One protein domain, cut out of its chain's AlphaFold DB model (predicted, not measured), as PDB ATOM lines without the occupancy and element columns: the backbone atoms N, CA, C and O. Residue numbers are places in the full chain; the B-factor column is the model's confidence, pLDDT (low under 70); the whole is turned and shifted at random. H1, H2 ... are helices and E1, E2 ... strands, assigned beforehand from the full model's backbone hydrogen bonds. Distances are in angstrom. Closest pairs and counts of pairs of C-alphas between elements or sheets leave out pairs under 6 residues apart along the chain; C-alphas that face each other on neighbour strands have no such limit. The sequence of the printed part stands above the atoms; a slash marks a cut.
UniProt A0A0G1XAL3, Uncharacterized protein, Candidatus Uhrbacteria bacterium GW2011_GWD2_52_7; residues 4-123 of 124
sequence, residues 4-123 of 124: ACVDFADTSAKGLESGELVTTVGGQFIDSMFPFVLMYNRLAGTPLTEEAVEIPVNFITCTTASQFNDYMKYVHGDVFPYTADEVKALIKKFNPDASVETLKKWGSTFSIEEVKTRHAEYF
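AT A GLANCE: This is residues 4 to 123 of the 124 residues of an uncharacterized protein of Candidatus Uhrbacteria bacterium GW2011_GWD2_52_7 (UniProt A0A0G1XAL3). This is an elongated body with two ends: at one end a small sheet, E1 E2 E3, has H1 and H3 over one face, and at the other the long helix H2 leads away from E2, with H5 running back beside it across a loose gap and the short H4 near it. The unnamed stretch 44 to 59 returns from the far end of H2 to E3, while H6 packs on H3 and the short H7 follows at the end of the printed part. The printed part has 120 residues, with seven named helices and three named strands in the order E1 H1 E2 H2 E3 H3 H4 H5 H6 H7; the sheet runs E1 E2 E3 and is mixed, and the class is mostly helix. The whole is only just compact, close to loose, with a radius of gyration of the C-alphas of 16.2 A and spans of 53 by 32 by 18 A.

HOW THE PARTS SIT: Begin at the sheet, where the inner strand E2, residues 21 to 26, has the edge strands E1, residues 4 to 6, and E3, residues 60 to 62, as neighbours. E1 and E2 are parallel at 15 degrees; look for N 5 and O 23, 3.2 A apart and within hydrogen-bond range. E2 and E3 are antiparallel at 165 degrees, with N 60 and O 26 at 2.8 A and N 62 and O 24 at 2.9 A. H1, residues 12 to 18, lies over E2 at a height over the sheet of 7.2 A and runs along the strands, at 13 degrees to E2 on the local plane; E1, H1 and E2 form a strand-helix-strand unit, two parallel neighbour strands with a helix between, and its crossover is right-handed. H3, residues 65 to 74, is on the same face at a height of 9.3 A, over E3, and these helices and the sheet form two layers, helices on one face of a sheet. H1 and H3 touch, with the C-alphas of Ala 13 and Ala 65 closest at 4.4 A, and run opposite ways at a shallow tilt of 22 degrees. Move on to H6, residues 112 to 118: it touches H3, closest at the C-alphas of Tyr 74 and Lys 116, 5.9 A apart, and they run the same way at a shallow tilt of 34 degrees, only just short of steep. H7, residues 120 to 123, and H6 meet only through their link. H2, residues 28 to 43, is not on the sheet. H5, residues 100 to 109, is close to H2 but not clearly touching it, with the C-alphas of Phe 34 and Leu 103 closest at 6.8 A; they run opposite ways at a shallow tilt of 4 degrees. H4, residues 84 to 88, is also close to H2 but not clearly touching, with the C-alphas of Val 37 and Val 87 closest at 7.4 A. In H1, H3, H4, H5 and H6 every O i to N i+4 pair is within hydrogen-bond range, in H2 8 of 12 are, and H7 is too short for such a pair.

IN THESE COORDINATES: Find C-alpha 4 at (-13.933, 48.456, -53.250), where E1 begins. E2 is 14.0 A long from first to last C-alpha, and H1 9.9 A. From C-alpha 28 at (-9.495, 36.451, -42.431), H2 runs 24.5 A to C-alpha 43 at (-5.166, 24.728, -21.394). H3 measures 14.2 A, H5 14.3 A and H6 10.1 A, and H7 ends at C-alpha 123, at (-2.660, 20.626, -56.326).

THE WHOLE: Look at Ser 18 and Gly 45 for the two C-alphas farthest apart, at 53.1 A. The printed part has no cut. The long links are H2 to E3, with 16 residues, and H4 to H5, with 11. The mean pLDDT of the printed part is 96.4, and no printed residue is under 70.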
ATOM      1  N   ALA A   4     -14.863  49.315 -53.970       95.94
ATOM      2  CA  ALA A   4     -13.933  48.456 -53.250       95.94
ATOM      3  C   ALA A   4     -14.687  47.809 -52.087       95.94
ATOM      4  O   ALA A   4     -15.462  48.496 -51.418       95.94
ATOM      5  N   CYS A   5     -14.463  46.518 -51.852       94.00
ATOM      6  CA  CYS A   5     -15.172  45.769 -50.814       94.00
ATOM      7  C   CYS A   5     -14.210  45.061 -49.860       94.00
ATOM      8  O   CYS A   5     -13.126  44.630 -50.257       94.00
ATOM      9  N   VAL A   6     -14.657  44.909 -48.616       95.25
ATOM     10  CA  VAL A   6     -14.129  43.916 -47.678       95.25
ATOM     11  C   VAL A   6     -15.036  42.690 -47.757       95.25
ATOM     12  O   VAL A   6     -16.236  42.840 -47.988       95.25
ATOM     13  N   ASP A   7     -14.443  41.518 -47.584       93.62
ATOM     14  CA  ASP A   7     -14.991  40.194 -47.852       93.62
ATOM     15  C   ASP A   7     -15.172  39.844 -49.328       93.62
ATOM     16  O   ASP A   7     -15.234  40.684 -50.233       93.62
ATOM     17  N   PHE A   8     -15.223  38.532 -49.545       94.25
ATOM     18  CA  PHE A   8     -15.370  37.889 -50.835       94.25
ATOM     19  C   PHE A   8     -16.809  37.413 -51.018       94.25
ATOM     20  O   PHE A   8     -17.368  36.750 -50.148       94.25
ATOM     21  N   ALA A   9     -17.397  37.739 -52.167       92.50
ATOM     22  CA  ALA A   9     -18.689  37.226 -52.598       92.50
ATOM     23  C   ALA A   9     -18.503  36.361 -53.848       92.50
ATOM     24  O   ALA A   9     -17.581  36.589 -54.632       92.50
ATOM     25  N   ASP A  10     -19.435  35.445 -54.113       91.56
ATOM     26  CA  ASP A  10     -19.408  34.602 -55.322       91.56
ATOM     27  C   ASP A  10     -19.412  35.427 -56.625       91.56
ATOM     28  O   ASP A  10     -19.001  34.967 -57.690       91.56
ATOM     29  N   THR A  11     -19.864  36.682 -56.555       94.75
ATOM     30  CA  THR A  11     -19.887  37.630 -57.674       94.75
ATOM     31  C   THR A  11     -18.611  38.464 -57.813       94.75
ATOM     32  O   THR A  11     -18.502  39.219 -58.780       94.75
ATOM     33  N   SER A  12     -17.641  38.347 -56.899       96.31
ATOM     34  CA  SER A  12     -16.425  39.172 -56.895       96.31
ATOM     35  C   SER A  12     -15.612  39.023 -58.183       96.31
ATOM     36  O   SER A  12     -15.203  40.034 -58.749       96.31
ATOM     37  N   ALA A  13     -15.444  37.804 -58.715       97.06
ATOM     38  CA  ALA A  13     -14.770  37.596 -60.004       97.06
ATOM     39  C   ALA A  13     -15.428  38.388 -61.145       97.06
ATOM     40  O   ALA A  13     -14.737  39.091 -61.880       97.06
ATOM     41  N   LYS A  14     -16.762  38.333 -61.256       97.00
ATOM     42  CA  LYS A  14     -17.514  39.061 -62.292       97.00
ATOM     43  C   LYS A  14     -17.378  40.574 -62.135       97.00
ATOM     44  O   LYS A  14     -17.212  41.271 -63.130       97.00
ATOM     45  N   GLY A  15     -17.430  41.074 -60.898       96.88
ATOM     46  CA  GLY A  15     -17.246  42.498 -60.611       96.88
ATOM     47  C   GLY A  15     -15.842  42.997 -60.967       96.88
ATOM     48  O   GLY A  15     -15.703  44.103 -61.482       96.88
ATOM     49  N   LEU A  16     -14.810  42.184 -60.712       97.62
ATOM     50  CA  LEU A  16     -13.421  42.503 -61.064       97.62
ATOM     51  C   LEU A  16     -13.206  42.475 -62.583       97.62
ATOM     52  O   LEU A  16     -12.524  43.339 -63.124       97.62
ATOM     53  N   GLU A  17     -13.795  41.500 -63.277       97.50
ATOM     54  CA  GLU A  17     -13.703  41.369 -64.736       97.50
ATOM     55  C   GLU A  17     -14.430  42.505 -65.470       97.50
ATOM     56  O   GLU A  17     -13.908  43.046 -66.443       97.50
ATOM     57  N   SER A  18     -15.607  42.913 -64.981       96.12
ATOM     58  CA  SER A  18     -16.371  44.024 -65.562       96.12
ATOM     59  C   SER A  18     -15.770  45.403 -65.261       96.12
ATOM     60  O   SER A  18     -16.116  46.383 -65.925       96.12
ATOM     61  N   GLY A  19     -14.887  45.501 -64.261       95.50
ATOM     62  CA  GLY A  19     -14.304  46.752 -63.774       95.50
ATOM     63  C   GLY A  19     -15.213  47.565 -62.842       95.50
ATOM     64  O   GLY A  19     -14.863  48.691 -62.479       95.50
ATOM     65  N   GLU A  20     -16.368  47.021 -62.446       95.56
ATOM     66  CA  GLU A  20     -17.248  47.617 -61.432       95.56
ATOM     67  C   GLU A  20     -16.591  47.587 -60.041       95.56
ATOM     68  O   GLU A  20     -16.584  48.589 -59.312       95.56
ATOM     69  N   LEU A  21     -15.981  46.447 -59.713       97.31
ATOM     70  CA  LEU A  21     -15.176  46.232 -58.519       97.31
ATOM     71  C   LEU A  21     -13.706  46.470 -58.877       97.31
ATOM     72  O   LEU A  21     -13.155  45.798 -59.743       97.31
ATOM     73  N   VAL A  22     -13.051  47.422 -58.211       97.69
ATOM     74  CA  VAL A  22     -11.617  47.686 -58.423       97.69
ATOM     75  C   VAL A  22     -10.720  46.831 -57.539       97.69
ATOM     76  O   VAL A  22      -9.558  46.614 -57.869       97.69
ATOM     77  N   THR A  23     -11.239  46.385 -56.397       97.56
ATOM     78  CA  THR A  23     -10.538  45.499 -55.472       97.56
ATOM     79  C   THR A  23     -11.518  44.871 -54.489       97.56
ATOM     80  O   THR A  23     -12.534  45.474 -54.131       97.56
ATOM     81  N   THR A  24     -11.185  43.681 -54.016       97.56
ATOM     82  CA  THR A  24     -11.828  43.035 -52.872       97.56
ATOM     83  C   THR A  24     -10.753  42.466 -51.954       97.56
ATOM     84  O   THR A  24      -9.711  41.994 -52.420       97.56
ATOM     85  N   VAL A  25     -10.975  42.578 -50.647       97.56
ATOM     86  CA  VAL A  25      -9.998  42.246 -49.608       97.56
ATOM     87  C   VAL A  25     -10.650  41.322 -48.586       97.56
ATOM     88  O   VAL A  25     -11.723  41.640 -48.090       97.56
ATOM     89  N   GLY A  26     -10.019  40.200 -48.250       96.50
ATOM     90  CA  GLY A  26     -10.596  39.218 -47.330       96.50
ATOM     91  C   GLY A  26      -9.604  38.135 -46.909       96.50
ATOM     92  O   GLY A  26      -8.396  38.364 -46.870       96.50
ATOM     93  N   GLY A  27     -10.107  36.935 -46.616       94.81
ATOM     94  CA  GLY A  27      -9.284  35.776 -46.243       94.81
ATOM     95  C   GLY A  27      -9.063  35.591 -44.738       94.81
ATOM     96  O   GLY A  27      -8.463  34.598 -44.345       94.81
ATOM     97  N   GLN A  28      -9.618  36.464 -43.897       94.81
ATOM     98  CA  GLN A  28      -9.495  36.451 -42.431       94.81
ATOM     99  C   GLN A  28     -10.157  35.249 -41.728       94.81
ATOM    100  O   GLN A  28     -10.137  35.148 -40.507       94.81
ATOM    101  N   PHE A  29     -10.770  34.304 -42.451       93.19
ATOM    102  CA  PHE A  29     -11.365  33.113 -41.823       93.19
ATOM    103  C   PHE A  29     -10.315  32.249 -41.099       93.19
ATOM    104  O   PHE A  29     -10.635  31.555 -40.126       93.19
ATOM    105  N   ILE A  30      -9.052  32.322 -41.543       95.12
ATOM    106  CA  ILE A  30      -7.920  31.652 -40.899       95.12
ATOM    107  C   ILE A  30      -7.630  32.200 -39.499       95.12
ATOM    108  O   ILE A  30      -6.982  31.513 -38.709       95.12
ATOM    109  N   ASP A  31      -8.130  33.393 -39.165       95.62
ATOM    110  CA  ASP A  31      -7.834  34.074 -37.906       95.62
ATOM    111  C   ASP A  31      -8.209  33.216 -36.708       95.62
ATOM    112  O   ASP A  31      -7.503  33.230 -35.711       95.62
ATOM    113  N   SER A  32      -9.274  32.418 -36.826       95.12
ATOM    114  CA  SER A  32      -9.756  31.512 -35.779       95.12
ATOM    115  C   SER A  32      -8.734  30.450 -35.345       95.12
ATOM    116  O   SER A  32      -8.759  30.001 -34.195       95.12
ATOM    117  N   MET A  33      -7.798  30.076 -36.223       96.81
ATOM    118  CA  MET A  33      -6.770  29.073 -35.943       96.81
ATOM    119  C   MET A  33      -5.744  29.572 -34.916       96.81
ATOM    120  O   MET A  33      -5.389  28.837 -33.993       96.81
ATOM    121  N   PHE A  34      -5.303  30.828 -35.014       97.50
ATOM    122  CA  PHE A  34      -4.274  31.379 -34.125       97.50
ATOM    123  C   PHE A  34      -4.682  31.421 -32.636       97.50
ATOM    124  O   PHE A  34      -3.935  30.884 -31.808       97.50
ATOM    125  N   PRO A  35      -5.848  31.976 -32.236       96.94
ATOM    126  CA  PRO A  35      -6.294  31.948 -30.852       96.94
ATOM    127  C   PRO A  35      -6.626  30.525 -30.400       96.94
ATOM    128  O   PRO A  35      -6.406  30.214 -29.232       96.94
ATOM    129  N   PHE A  36      -7.078  29.635 -31.296       97.25
ATOM    130  CA  PHE A  36      -7.247  28.221 -30.960       97.25
ATOM    131  C   PHE A  36      -5.920  27.588 -30.525       97.25
ATOM    132  O   PHE A  36      -5.860  26.983 -29.455       97.25
ATOM    133  N   VAL A  37      -4.841  27.765 -31.293       98.06
ATOM    134  CA  VAL A  37      -3.512  27.229 -30.955       98.06
ATOM    135  C   VAL A  37      -2.993  27.808 -29.637       98.06
ATOM    136  O   VAL A  37      -2.484  27.060 -28.795       98.06
ATOM    137  N   LEU A  38      -3.132  29.121 -29.430       98.06
ATOM    138  CA  LEU A  38      -2.724  29.789 -28.189       98.06
ATOM    139  C   LEU A  38      -3.504  29.246 -26.981       98.06
ATOM    140  O   LEU A  38      -2.903  28.843 -25.981       98.06
ATOM    141  N   MET A  39      -4.832  29.172 -27.095       97.44
ATOM    142  CA  MET A  39      -5.721  28.674 -26.046       97.44
ATOM    143  C   MET A  39      -5.463  27.198 -25.743       97.44
ATOM    144  O   MET A  39      -5.353  26.827 -24.576       97.44
ATOM    145  N   TYR A  40      -5.328  26.354 -26.767       98.06
ATOM    146  CA  TYR A  40      -5.086  24.926 -26.588       98.06
ATOM    147  C   TYR A  40      -3.791  24.687 -25.810       98.06
ATOM    148  O   TYR A  40      -3.783  23.951 -24.825       98.06
ATOM    149  N   ASN A  41      -2.695  25.338 -26.213       98.38
ATOM    150  CA  ASN A  41      -1.408  25.228 -25.528       98.38
ATOM    151  C   ASN A  41      -1.491  25.696 -24.067       98.38
ATOM    152  O   ASN A  41      -0.938  25.043 -23.182       98.38
ATOM    153  N   ARG A  42      -2.228  26.781 -23.793       97.69
ATOM    154  CA  ARG A  42      -2.469  27.278 -22.429       97.69
ATOM    155  C   ARG A  42      -3.229  26.254 -21.581       97.69
ATOM    156  O   ARG A  42      -2.780  25.927 -20.486       97.69
ATOM    157  N   LEU A  43      -4.339  25.720 -22.092       97.62
ATOM    158  CA  LEU A  43      -5.166  24.728 -21.394       97.62
ATOM    159  C   LEU A  43      -4.443  23.387 -21.197       97.62
ATOM    160  O   LEU A  43      -4.685  22.697 -20.212       97.62
ATOM    161  N   ALA A  44      -3.526  23.036 -22.099       97.12
ATOM    162  CA  ALA A  44      -2.677  21.853 -21.988       97.12
ATOM    163  C   ALA A  44      -1.514  22.013 -20.985       97.12
ATOM    164  O   ALA A  44      -0.734  21.077 -20.815       97.12
ATOM    165  N   GLY A  45      -1.375  23.174 -20.331       97.44
ATOM    166  CA  GLY A  45      -0.297  23.454 -19.378       97.44
ATOM    167  C   GLY A  45       1.051  23.772 -20.029       97.44
ATOM    168  O   GLY A  45       2.067  23.825 -19.343       97.44
ATOM    169  N   THR A  46       1.078  23.996 -21.345       97.38
ATOM    170  CA  THR A  46       2.286  24.310 -22.118       97.38
ATOM    171  C   THR A  46       2.079  25.581 -22.944       97.38
ATOM    172  O   THR A  46       2.091  25.507 -24.175       97.38
ATOM    173  N   PRO A  47       1.845  26.749 -22.318       97.75
ATOM    174  CA  PRO A  47       1.621  27.995 -23.047       97.75
ATOM    175  C   PRO A  47       2.757  28.305 -24.041       97.75
ATOM    176  O   PRO A  47       3.936  28.012 -23.802       97.75
ATOM    177  N   LEU A  48       2.400  28.912 -25.179       97.69
ATOM    178  CA  LEU A  48       3.386  29.457 -26.126       97.69
ATOM    179  C   LEU A  48       3.918  30.827 -25.680       97.69
ATOM    180  O   LEU A  48       5.018  31.206 -26.068       97.69
ATOM    181  N   THR A  49       3.140  31.543 -24.867       96.62
ATOM    182  CA  THR A  49       3.437  32.850 -24.270       96.62
ATOM    183  C   THR A  49       2.700  32.954 -22.932       96.62
ATOM    184  O   THR A  49       1.609  32.393 -22.796       96.62
ATOM    185  N   GLU A  50       3.282  33.646 -21.950       95.50
ATOM    186  CA  GLU A  50       2.610  33.928 -20.670       95.50
ATOM    187  C   GLU A  50       1.637  35.105 -20.765       95.50
ATOM    188  O   GLU A  50       0.612  35.115 -20.088       95.50
ATOM    189  N   GLU A  51       1.932  36.053 -21.652       94.69
ATOM    190  CA  GLU A  51       1.144  37.265 -21.853       94.69
ATOM    191  C   GLU A  51       0.287  37.178 -23.115       94.69
ATOM    192  O   GLU A  51       0.572  36.405 -24.041       94.69
ATOM    193  N   ALA A  52      -0.746  38.022 -23.170       93.50
ATOM    194  CA  ALA A  52      -1.502  38.254 -24.393       93.50
ATOM    195  C   ALA A  52      -0.566  38.743 -25.510       93.50
ATOM    196  O   ALA A  52       0.327  39.561 -25.284       93.50
ATOM    197  N   VAL A  53      -0.774  38.235 -26.722       95.81
ATOM    198  CA  VAL A  53       0.085  38.511 -27.875       95.81
ATOM    199  C   VAL A  53      -0.757  38.867 -29.090       95.81
ATOM    200  O   VAL A  53      -1.803  38.264 -29.329       95.81
ATOM    201  N   GLU A  54      -0.277  39.830 -29.866       96.06
ATOM    202  CA  GLU A  54      -0.819  40.142 -31.181       96.06
ATOM    203  C   GLU A  54      -0.195  39.220 -32.234       96.06
ATOM    204  O   GLU A  54       1.028  39.043 -32.287       96.06
ATOM    205  N   ILE A  55      -1.045  38.634 -33.076       97.19
ATOM    206  CA  ILE A  55      -0.631  37.885 -34.259       97.19
ATOM    207  C   ILE A  55      -1.022  38.728 -35.477       97.19
ATOM    208  O   ILE A  55      -2.214  38.829 -35.763       97.19
ATOM    209  N   PRO A  56      -0.063  39.354 -36.182       96.25
ATOM    210  CA  PRO A  56      -0.375  40.090 -37.396       96.25
ATOM    211  C   PRO A  56      -0.752  39.098 -38.497       96.25
ATOM    212  O   PRO A  56       0.023  38.189 -38.798       96.25
ATOM    213  N   VAL A  57      -1.929  39.274 -39.093       96.81
ATOM    214  CA  VAL A  57      -2.417  38.438 -40.196       96.81
ATOM    215  C   VAL A  57      -2.682  39.319 -41.407       96.81
ATOM    216  O   VAL A  57      -3.381  40.329 -41.313       96.81
ATOM    217  N   ASN A  58      -2.095  38.962 -42.548       95.81
ATOM    218  CA  ASN A  58      -2.349  39.684 -43.788       95.81
ATOM    219  C   ASN A  58      -3.766  39.410 -44.292       95.81
ATOM    220  O   ASN A  58      -4.233  38.274 -44.283       95.81
ATOM    221  N   PHE A  59      -4.399  40.428 -44.868       96.75
ATOM    222  CA  PHE A  59      -5.525  40.191 -45.760       96.75
ATOM    223  C   PHE A  59      -5.037  39.778 -47.151       96.75
ATOM    224  O   PHE A  59      -4.032  40.280 -47.660       96.75
ATOM    225  N   ILE A  60      -5.813  38.929 -47.813       97.81
ATOM    226  CA  ILE A  60      -5.667  38.659 -49.239       97.81
ATOM    227  C   ILE A  60      -6.375  39.768 -50.007       97.81
ATOM    228  O   ILE A  60      -7.554  40.032 -49.790       97.81
ATOM    229  N   THR A  61      -5.651  40.410 -50.920       97.88
ATOM    230  CA  THR A  61      -6.183  41.447 -51.807       97.88
ATOM    231  C   THR A  61      -6.249  40.915 -53.233       97.88
ATOM    232  O   THR A  61      -5.231  40.495 -53.781       97.88
ATOM    233  N   CYS A  62      -7.426  40.974 -53.850       98.25
ATOM    234  CA  CYS A  62      -7.633  40.609 -55.246       98.25
ATOM    235  C   CYS A  62      -8.062  41.845 -56.043       98.25
ATOM    236  O   CYS A  62      -9.121  42.418 -55.793       98.25
ATOM    237  N   THR A  63      -7.256  42.228 -57.031       97.75
ATOM    238  CA  THR A  63      -7.555  43.317 -57.978       97.75
ATOM    239  C   THR A  63      -7.905  42.801 -59.371       97.75
ATOM    240  O   THR A  63      -8.273  43.575 -60.250       97.75
ATOM    241  N   THR A  64      -7.817  41.487 -59.583       98.06
ATOM    242  CA  THR A  64      -8.168  40.826 -60.844       98.06
ATOM    243  C   THR A  64      -9.003  39.577 -60.589       98.06
ATOM    244  O   THR A  64      -8.838  38.906 -59.566       98.06
ATOM    245  N   ALA A  65      -9.856  39.215 -61.550       97.69
ATOM    246  CA  ALA A  65     -10.621  37.971 -61.493       97.69
ATOM    247  C   ALA A  65      -9.711  36.729 -61.387       97.69
ATOM    248  O   ALA A  65     -10.054  35.784 -60.687       97.69
ATOM    249  N   SER A  66      -8.521  36.749 -62.005       98.06
ATOM    250  CA  SER A  66      -7.547  35.650 -61.900       98.06
ATOM    251  C   SER A  66      -7.060  35.443 -60.467       98.06
ATOM    252  O   SER A  66      -7.067  34.317 -59.987       98.06
ATOM    253  N   GLN A  67      -6.683  36.517 -59.763       98.00
ATOM    254  CA  GLN A  67      -6.268  36.423 -58.357       98.00
ATOM    255  C   GLN A  67      -7.404  35.914 -57.468       98.00
ATOM    256  O   GLN A  67      -7.164  35.131 -56.555       98.00
ATOM    257  N   PHE A  68      -8.640  36.339 -57.742       98.00
ATOM    258  CA  PHE A  68      -9.805  35.839 -57.020       98.00
ATOM    259  C   PHE A  68     -10.028  34.340 -57.267       98.00
ATOM    260  O   PHE A  68     -10.257  33.584 -56.329       98.00
ATOM    261  N   ASN A  69      -9.904  33.883 -58.514       97.25
ATOM    262  CA  ASN A  69     -10.022  32.463 -58.843       97.25
ATOM    263  C   ASN A  69      -8.904  31.631 -58.196       97.25
ATOM    264  O   ASN A  69      -9.169  30.535 -57.704       97.25
ATOM    265  N   ASP A  70      -7.676  32.156 -58.139       97.44
ATOM    266  CA  ASP A  70      -6.575  31.511 -57.422       97.44
ATOM    267  C   ASP A  70      -6.852  31.440 -55.912       97.44
ATOM    268  O   ASP A  70      -6.617  30.399 -55.302       97.44
ATOM    269  N   TYR A  71      -7.419  32.491 -55.307       97.31
ATOM    270  CA  TYR A  71      -7.893  32.442 -53.921       97.31
ATOM    271  C   TYR A  71      -8.929  31.326 -53.723       97.31
ATOM    272  O   TYR A  71      -8.767  30.492 -52.829       97.31
ATOM    273  N   MET A  72      -9.952  31.265 -54.580       96.38
ATOM    274  CA  MET A  72     -11.005  30.249 -54.480       96.38
ATOM    275  C   MET A  72     -10.461  28.828 -54.630       96.38
ATOM    276  O   MET A  72     -10.949  27.916 -53.975       96.38
ATOM    277  N   LYS A  73      -9.433  28.634 -55.461       95.69
ATOM    278  CA  LYS A  73      -8.825  27.323 -55.686       95.69
ATOM    279  C   LYS A  73      -7.875  26.903 -54.563       95.69
ATOM    280  O   LYS A  73      -7.952  25.770 -54.101       95.69
ATOM    281  N   TYR A  74      -6.948  27.777 -54.177       96.44
ATOM    282  CA  TYR A  74      -5.816  27.402 -53.321       96.44
ATOM    283  C   TYR A  74      -6.022  27.735 -51.843       96.44
ATOM    284  O   TYR A  74      -5.343  27.155 -51.006       96.44
ATOM    285  N   VAL A  75      -6.923  28.666 -51.511       96.44
ATOM    286  CA  VAL A  75      -7.127  29.143 -50.132       96.44
ATOM    287  C   VAL A  75      -8.523  28.794 -49.618       96.44
ATOM    288  O   VAL A  75      -8.660  28.368 -48.477       96.44
ATOM    289  N   HIS A  76      -9.557  28.966 -50.445       94.75
ATOM    290  CA  HIS A  76     -10.949  28.635 -50.108       94.75
ATOM    291  C   HIS A  76     -11.431  27.320 -50.750       94.75
ATOM    292  O   HIS A  76     -12.630  27.055 -50.805       94.75
ATOM    293  N   GLY A  77     -10.502  26.517 -51.273       92.31
ATOM    294  CA  GLY A  77     -10.802  25.217 -51.867       92.31
ATOM    295  C   GLY A  77     -10.973  24.115 -50.818       92.31
ATOM    296  O   GLY A  77     -11.163  24.374 -49.632       92.31
ATOM    297  N   ASP A  78     -10.843  22.863 -51.257       92.62
ATOM    298  CA  ASP A  78     -11.010  21.685 -50.390       92.62
ATOM    299  C   ASP A  78      -9.876  21.517 -49.361       92.62
ATOM    300  O   ASP A  78     -10.055  20.887 -48.316       92.62
ATOM    301  N   VAL A  79      -8.695  22.067 -49.654       94.31
ATOM    302  CA  VAL A  79      -7.529  22.026 -48.766       94.31
ATOM    303  C   VAL A  79      -7.466  23.326 -47.976       94.31
ATOM    304  O   VAL A  79      -7.308  24.403 -48.546       94.31
ATOM    305  N   PHE A  80      -7.569  23.222 -46.649       94.69
ATOM    306  CA  PHE A  80      -7.431  24.379 -45.768       94.69
ATOM    307  C   PHE A  80      -6.037  25.018 -45.892       94.69
ATOM    308  O   PHE A  80      -5.049  24.284 -45.961       94.69
ATOM    309  N   PRO A  81      -5.912  26.358 -45.783       95.75
ATOM    310  CA  PRO A  81      -4.616  27.045 -45.876       95.75
ATOM    311  C   PRO A  81      -3.580  26.577 -44.849       95.75
ATOM    312  O   PRO A  81      -2.374  26.621 -45.100       95.75
ATOM    313  N   TYR A  82      -4.058  26.117 -43.694       96.25
ATOM    314  CA  TYR A  82      -3.280  25.391 -42.700       96.25
ATOM    315  C   TYR A  82      -4.008  24.087 -42.397       96.25
ATOM    316  O   TYR A  82      -5.137  24.086 -41.905       96.25
ATOM    317  N   THR A  83      -3.367  22.973 -42.722       95.81
ATOM    318  CA  THR A  83      -3.916  21.630 -42.526       95.81
ATOM    319  C   THR A  83      -3.927  21.241 -41.046       95.81
ATOM    320  O   THR A  83      -3.228  21.826 -40.217       95.81
ATOM    321  N   ALA A  84      -4.696  20.209 -40.693       95.56
ATOM    322  CA  ALA A  84      -4.755  19.719 -39.316       95.56
ATOM    323  C   ALA A  84      -3.378  19.280 -38.778       95.56
ATOM    324  O   ALA A  84      -3.071  19.543 -37.616       95.56
ATOM    325  N   ASP A  85      -2.538  18.659 -39.611       96.44
ATOM    326  CA  ASP A  85      -1.187  18.239 -39.221       96.44
ATOM    327  C   ASP A  85      -0.247  19.434 -39.016       96.44
ATOM    328  O   ASP A  85       0.520  19.461 -38.049       96.44
ATOM    329  N   GLU A  86      -0.356  20.464 -39.858       96.69
ATOM    330  CA  GLU A  86       0.379  21.721 -39.687       96.69
ATOM    331  C   GLU A  86      -0.022  22.427 -38.387       96.69
ATOM    332  O   GLU A  86       0.842  22.826 -37.607       96.69
ATOM    333  N   VAL A  87      -1.323  22.513 -38.093       97.62
ATOM    334  CA  VAL A  87      -1.817  23.083 -36.830       97.62
ATOM    335  C   VAL A  87      -1.370  22.238 -35.634       97.62
ATOM    336  O   VAL A  87      -0.955  22.783 -34.610       97.62
ATOM    337  N   LYS A  88      -1.382  20.905 -35.750       97.38
ATOM    338  CA  LYS A  88      -0.902  19.991 -34.704       97.38
ATOM    339  C   LYS A  88       0.577  20.215 -34.381       97.38
ATOM    340  O   LYS A  88       0.952  20.129 -33.212       97.38
ATOM    341  N   ALA A  89       1.401  20.548 -35.374       97.50
ATOM    342  CA  ALA A  89       2.812  20.880 -35.176       97.50
ATOM    343  C   ALA A  89       3.034  22.192 -34.393       97.50
ATOM    344  O   ALA A  89       4.139  22.426 -33.908       97.50
ATOM    345  N   LEU A  90       2.003  23.026 -34.214       97.56
ATOM    346  CA  LEU A  90       2.043  24.225 -33.363       97.56
ATOM    347  C   LEU A  90       1.632  23.958 -31.904       97.56
ATOM    348  O   LEU A  90       1.571  24.873 -31.079       97.56
ATOM    349  N   ILE A  91       1.333  22.708 -31.558       98.12
ATOM    350  CA  ILE A  91       0.952  22.310 -30.206       98.12
ATOM    351  C   ILE A  91       2.164  21.708 -29.494       98.12
ATOM    352  O   ILE A  91       2.646  20.643 -29.883       98.12
ATOM    353  N   LYS A  92       2.605  22.321 -28.387       97.69
ATOM    354  CA  LYS A  92       3.798  21.908 -27.625       97.69
ATOM    355  C   LYS A  92       3.776  20.456 -27.163       97.69
ATOM    356  O   LYS A  92       4.813  19.805 -27.113       97.69
ATOM    357  N   LYS A  93       2.585  19.920 -26.881       96.56
ATOM    358  CA  LYS A  93       2.397  18.504 -26.537       96.56
ATOM    359  C   LYS A  93       2.862  17.545 -27.644       96.56
ATOM    360  O   LYS A  93       3.277  16.433 -27.333       96.56
ATOM    361  N   PHE A  94       2.752  17.944 -28.912       97.38
ATOM    362  CA  PHE A  94       3.151  17.132 -30.068       97.38
ATOM    363  C   PHE A  94       4.479  17.589 -30.679       97.38
ATOM    364  O   PHE A  94       5.163  16.781 -31.298       97.38
ATOM    365  N   ASN A  95       4.847  18.855 -30.487       97.62
ATOM    366  CA  ASN A  95       6.098  19.440 -30.943       97.62
ATOM    367  C   ASN A  95       6.660  20.399 -29.874       97.62
ATOM    368  O   ASN A  95       6.217  21.548 -29.815       97.62
ATOM    369  N   PRO A  96       7.635  19.974 -29.053       96.56
ATOM    370  CA  PRO A  96       8.215  20.812 -27.999       96.56
ATOM    371  C   PRO A  96       8.799  22.146 -28.489       96.56
ATOM    372  O   PRO A  96       8.819  23.108 -27.721       96.56
ATOM    373  N   ASP A  97       9.203  22.220 -29.760       97.00
ATOM    374  CA  ASP A  97       9.795  23.411 -30.382       97.00
ATOM    375  C   ASP A  97       8.744  24.412 -30.895       97.00
ATOM    376  O   ASP A  97       9.087  25.466 -31.439       97.00
ATOM    377  N   ALA A  98       7.448  24.115 -30.733       97.19
ATOM    378  CA  ALA A  98       6.377  25.028 -31.105       97.19
ATOM    379  C   ALA A  98       6.510  26.372 -30.365       97.19
ATOM    380  O   ALA A  98       6.641  26.433 -29.136       97.19
ATOM    381  N   SER A  99       6.436  27.467 -31.124       97.25
ATOM    382  CA  SER A  99       6.682  28.820 -30.626       97.25
ATOM    383  C   SER A  99       5.649  29.816 -31.147       97.25
ATOM    384  O   SER A  99       5.110  29.663 -32.244       97.25
ATOM    385  N   VAL A 100       5.411  30.879 -30.377       97.50
ATOM    386  CA  VAL A 100       4.555  31.997 -30.805       97.50
ATOM    387  C   VAL A 100       5.118  32.726 -32.035       97.50
ATOM    388  O   VAL A 100       4.357  33.244 -32.849       97.50
ATOM    389  N   GLU A 101       6.438  32.713 -32.228       97.69
ATOM    390  CA  GLU A 101       7.089  33.333 -33.387       97.69
ATOM    391  C   GLU A 101       6.735  32.616 -34.695       97.69
ATOM    392  O   GLU A 101       6.573  33.259 -35.732       97.69
ATOM    393  N   THR A 102       6.511  31.299 -34.649       96.25
ATOM    394  CA  THR A 102       5.992  30.550 -35.800       96.25
ATOM    395  C   THR A 102       4.597  31.040 -36.194       96.25
ATOM    396  O   THR A 102       4.356  31.256 -37.379       96.25
ATOM    397  N   LEU A 103       3.707  31.296 -35.224       97.00
ATOM    398  CA  LEU A 103       2.357  31.816 -35.488       97.00
ATOM    399  C   LEU A 103       2.413  33.216 -36.108       97.00
ATOM    400  O   LEU A 103       1.769  33.460 -37.124       97.00
ATOM    401  N   LYS A 104       3.222  34.120 -35.535       97.62
ATOM    402  CA  LYS A 104       3.422  35.476 -36.074       97.62
ATOM    403  C   LYS A 104       3.967  35.444 -37.497       97.62
ATOM    404  O   LYS A 104       3.516  36.206 -38.352       97.62
ATOM    405  N   LYS A 105       4.914  34.543 -37.770       97.06
ATOM    406  CA  LYS A 105       5.440  34.347 -39.120       97.06
ATOM    407  C   LYS A 105       4.335  33.876 -40.061       97.06
ATOM    408  O   LYS A 105       4.153  34.490 -41.098       97.06
ATOM    409  N   TRP A 106       3.579  32.845 -39.685       96.44
ATOM    410  CA  TRP A 106       2.512  32.300 -40.530       96.44
ATOM    411  C   TRP A 106       1.456  33.350 -40.874       96.44
ATOM    412  O   TRP A 106       1.131  33.494 -42.049       96.44
ATOM    413  N   GLY A 107       0.988  34.127 -39.892       96.56
ATOM    414  CA  GLY A 107       0.038  35.215 -40.131       96.56
ATOM    415  C   GLY A 107       0.592  36.302 -41.059       96.56
ATOM    416  O   GLY A 107      -0.067  36.696 -42.022       96.56
ATOM    417  N   SER A 108       1.830  36.746 -40.829       97.00
ATOM    418  CA  SER A 108       2.435  37.846 -41.600       97.00
ATOM    419  C   SER A 108       2.943  37.445 -42.987       97.00
ATOM    420  O   SER A 108       3.174  38.316 -43.826       97.00
ATOM    421  N   THR A 109       3.106  36.149 -43.266       97.00
ATOM    422  CA  THR A 109       3.432  35.638 -44.609       97.00
ATOM    423  C   THR A 109       2.220  35.087 -45.353       97.00
ATOM    424  O   THR A 109       2.362  34.676 -46.506       97.00
ATOM    425  N   PHE A 110       1.039  35.072 -44.727       97.81
ATOM    426  CA  PHE A 110      -0.173  34.547 -45.340       97.81
ATOM    427  C   PHE A 110      -0.477  35.277 -46.652       97.81
ATOM    428  O   PHE A 110      -0.568  36.505 -46.710       97.81
ATOM    429  N   SER A 111      -0.568  34.500 -47.728       97.75
ATOM    430  CA  SER A 111      -0.889  34.959 -49.077       97.75
ATOM    431  C   SER A 111      -1.274  33.763 -49.948       97.75
ATOM    432  O   SER A 111      -0.965  32.621 -49.612       97.75
ATOM    433  N   ILE A 112      -1.903  34.024 -51.097       97.81
ATOM    434  CA  ILE A 112      -2.235  32.980 -52.082       97.81
ATOM    435  C   ILE A 112      -0.967  32.231 -52.526       97.81
ATOM    436  O   ILE A 112      -0.953  31.004 -52.550       97.81
ATOM    437  N   GLU A 113       0.107  32.963 -52.840       97.50
ATOM    438  CA  GLU A 113       1.362  32.375 -53.329       97.50
ATOM    439  C   GLU A 113       2.074  31.536 -52.265       97.50
ATOM    440  O   GLU A 113       2.625  30.482 -52.588       97.50
ATOM    441  N   GLU A 114       2.040  31.963 -51.000       97.12
ATOM    442  CA  GLU A 114       2.602  31.186 -49.890       97.12
ATOM    443  C   GLU A 114       1.887  29.840 -49.753       97.12
ATOM    444  O   GLU A 114       2.547  28.799 -49.786       97.12
ATOM    445  N   VAL A 115       0.550  29.855 -49.697       97.19
ATOM    446  CA  VAL A 115      -0.265  28.639 -49.566       97.19
ATOM    447  C   VAL A 115      -0.037  27.723 -50.763       97.19
ATOM    448  O   VAL A 115       0.325  26.561 -50.600       97.19
ATOM    449  N   LYS A 116      -0.149  28.259 -51.982       95.81
ATOM    450  CA  LYS A 116       0.067  27.517 -53.229       95.81
ATOM    451  C   LYS A 116       1.450  26.866 -53.295       95.81
ATOM    452  O   LYS A 116       1.565  25.733 -53.753       95.81
ATOM    453  N   THR A 117       2.492  27.560 -52.833       96.62
ATOM    454  CA  THR A 117       3.865  27.033 -52.815       96.62
ATOM    455  C   THR A 117       4.018  25.924 -51.779       96.62
ATOM    456  O   THR A 117       4.539  24.855 -52.097       96.62
ATOM    457  N   ARG A 118       3.548  26.149 -50.547       96.06
ATOM    458  CA  ARG A 118       3.643  25.176 -49.447       96.06
ATOM    459  C   ARG A 118       2.829  23.911 -49.720       96.06
ATOM    460  O   ARG A 118       3.240  22.821 -49.336       96.06
ATOM    461  N   HIS A 119       1.706  24.047 -50.418       96.00
ATOM    462  CA  HIS A 119       0.757  22.969 -50.705       96.00
ATOM    463  C   HIS A 119       0.813  22.471 -52.151       96.00
ATOM    464  O   HIS A 119      -0.104  21.784 -52.590       96.00
ATOM    465  N   ALA A 120       1.889  22.750 -52.893       94.75
ATOM    466  CA  ALA A 120       2.012  22.376 -54.304       94.75
ATOM    467  C   ALA A 120       1.742  20.881 -54.576       94.75
ATOM    468  O   ALA A 120       1.173  20.541 -55.608       94.75
ATOM    469  N   GLU A 121       2.103  19.991 -53.644       93.38
ATOM    470  CA  GLU A 121       1.834  18.544 -53.720       93.38
ATOM    471  C   GLU A 121       0.334  18.195 -53.721       93.38
ATOM    472  O   GLU A 121      -0.051  17.207 -54.340       93.38
ATOM    473  N   TYR A 122      -0.515  19.001 -53.075       90.19
ATOM    474  CA  TYR A 122      -1.965  18.778 -53.013       90.19
ATOM    475  C   TYR A 122      -2.709  19.240 -54.274       90.19
ATOM    476  O   TYR A 122      -3.875  18.898 -54.454       90.19
ATOM    477  N   PHE A 123      -2.052  20.017 -55.138       84.56
ATOM    478  CA  PHE A 123      -2.660  20.626 -56.326       84.56
ATOM    479  C   PHE A 123      -2.122  20.062 -57.651       84.56
ATOM    480  O   PHE A 123      -2.291  20.703 -58.695       84.56
TER     481      PHE A 123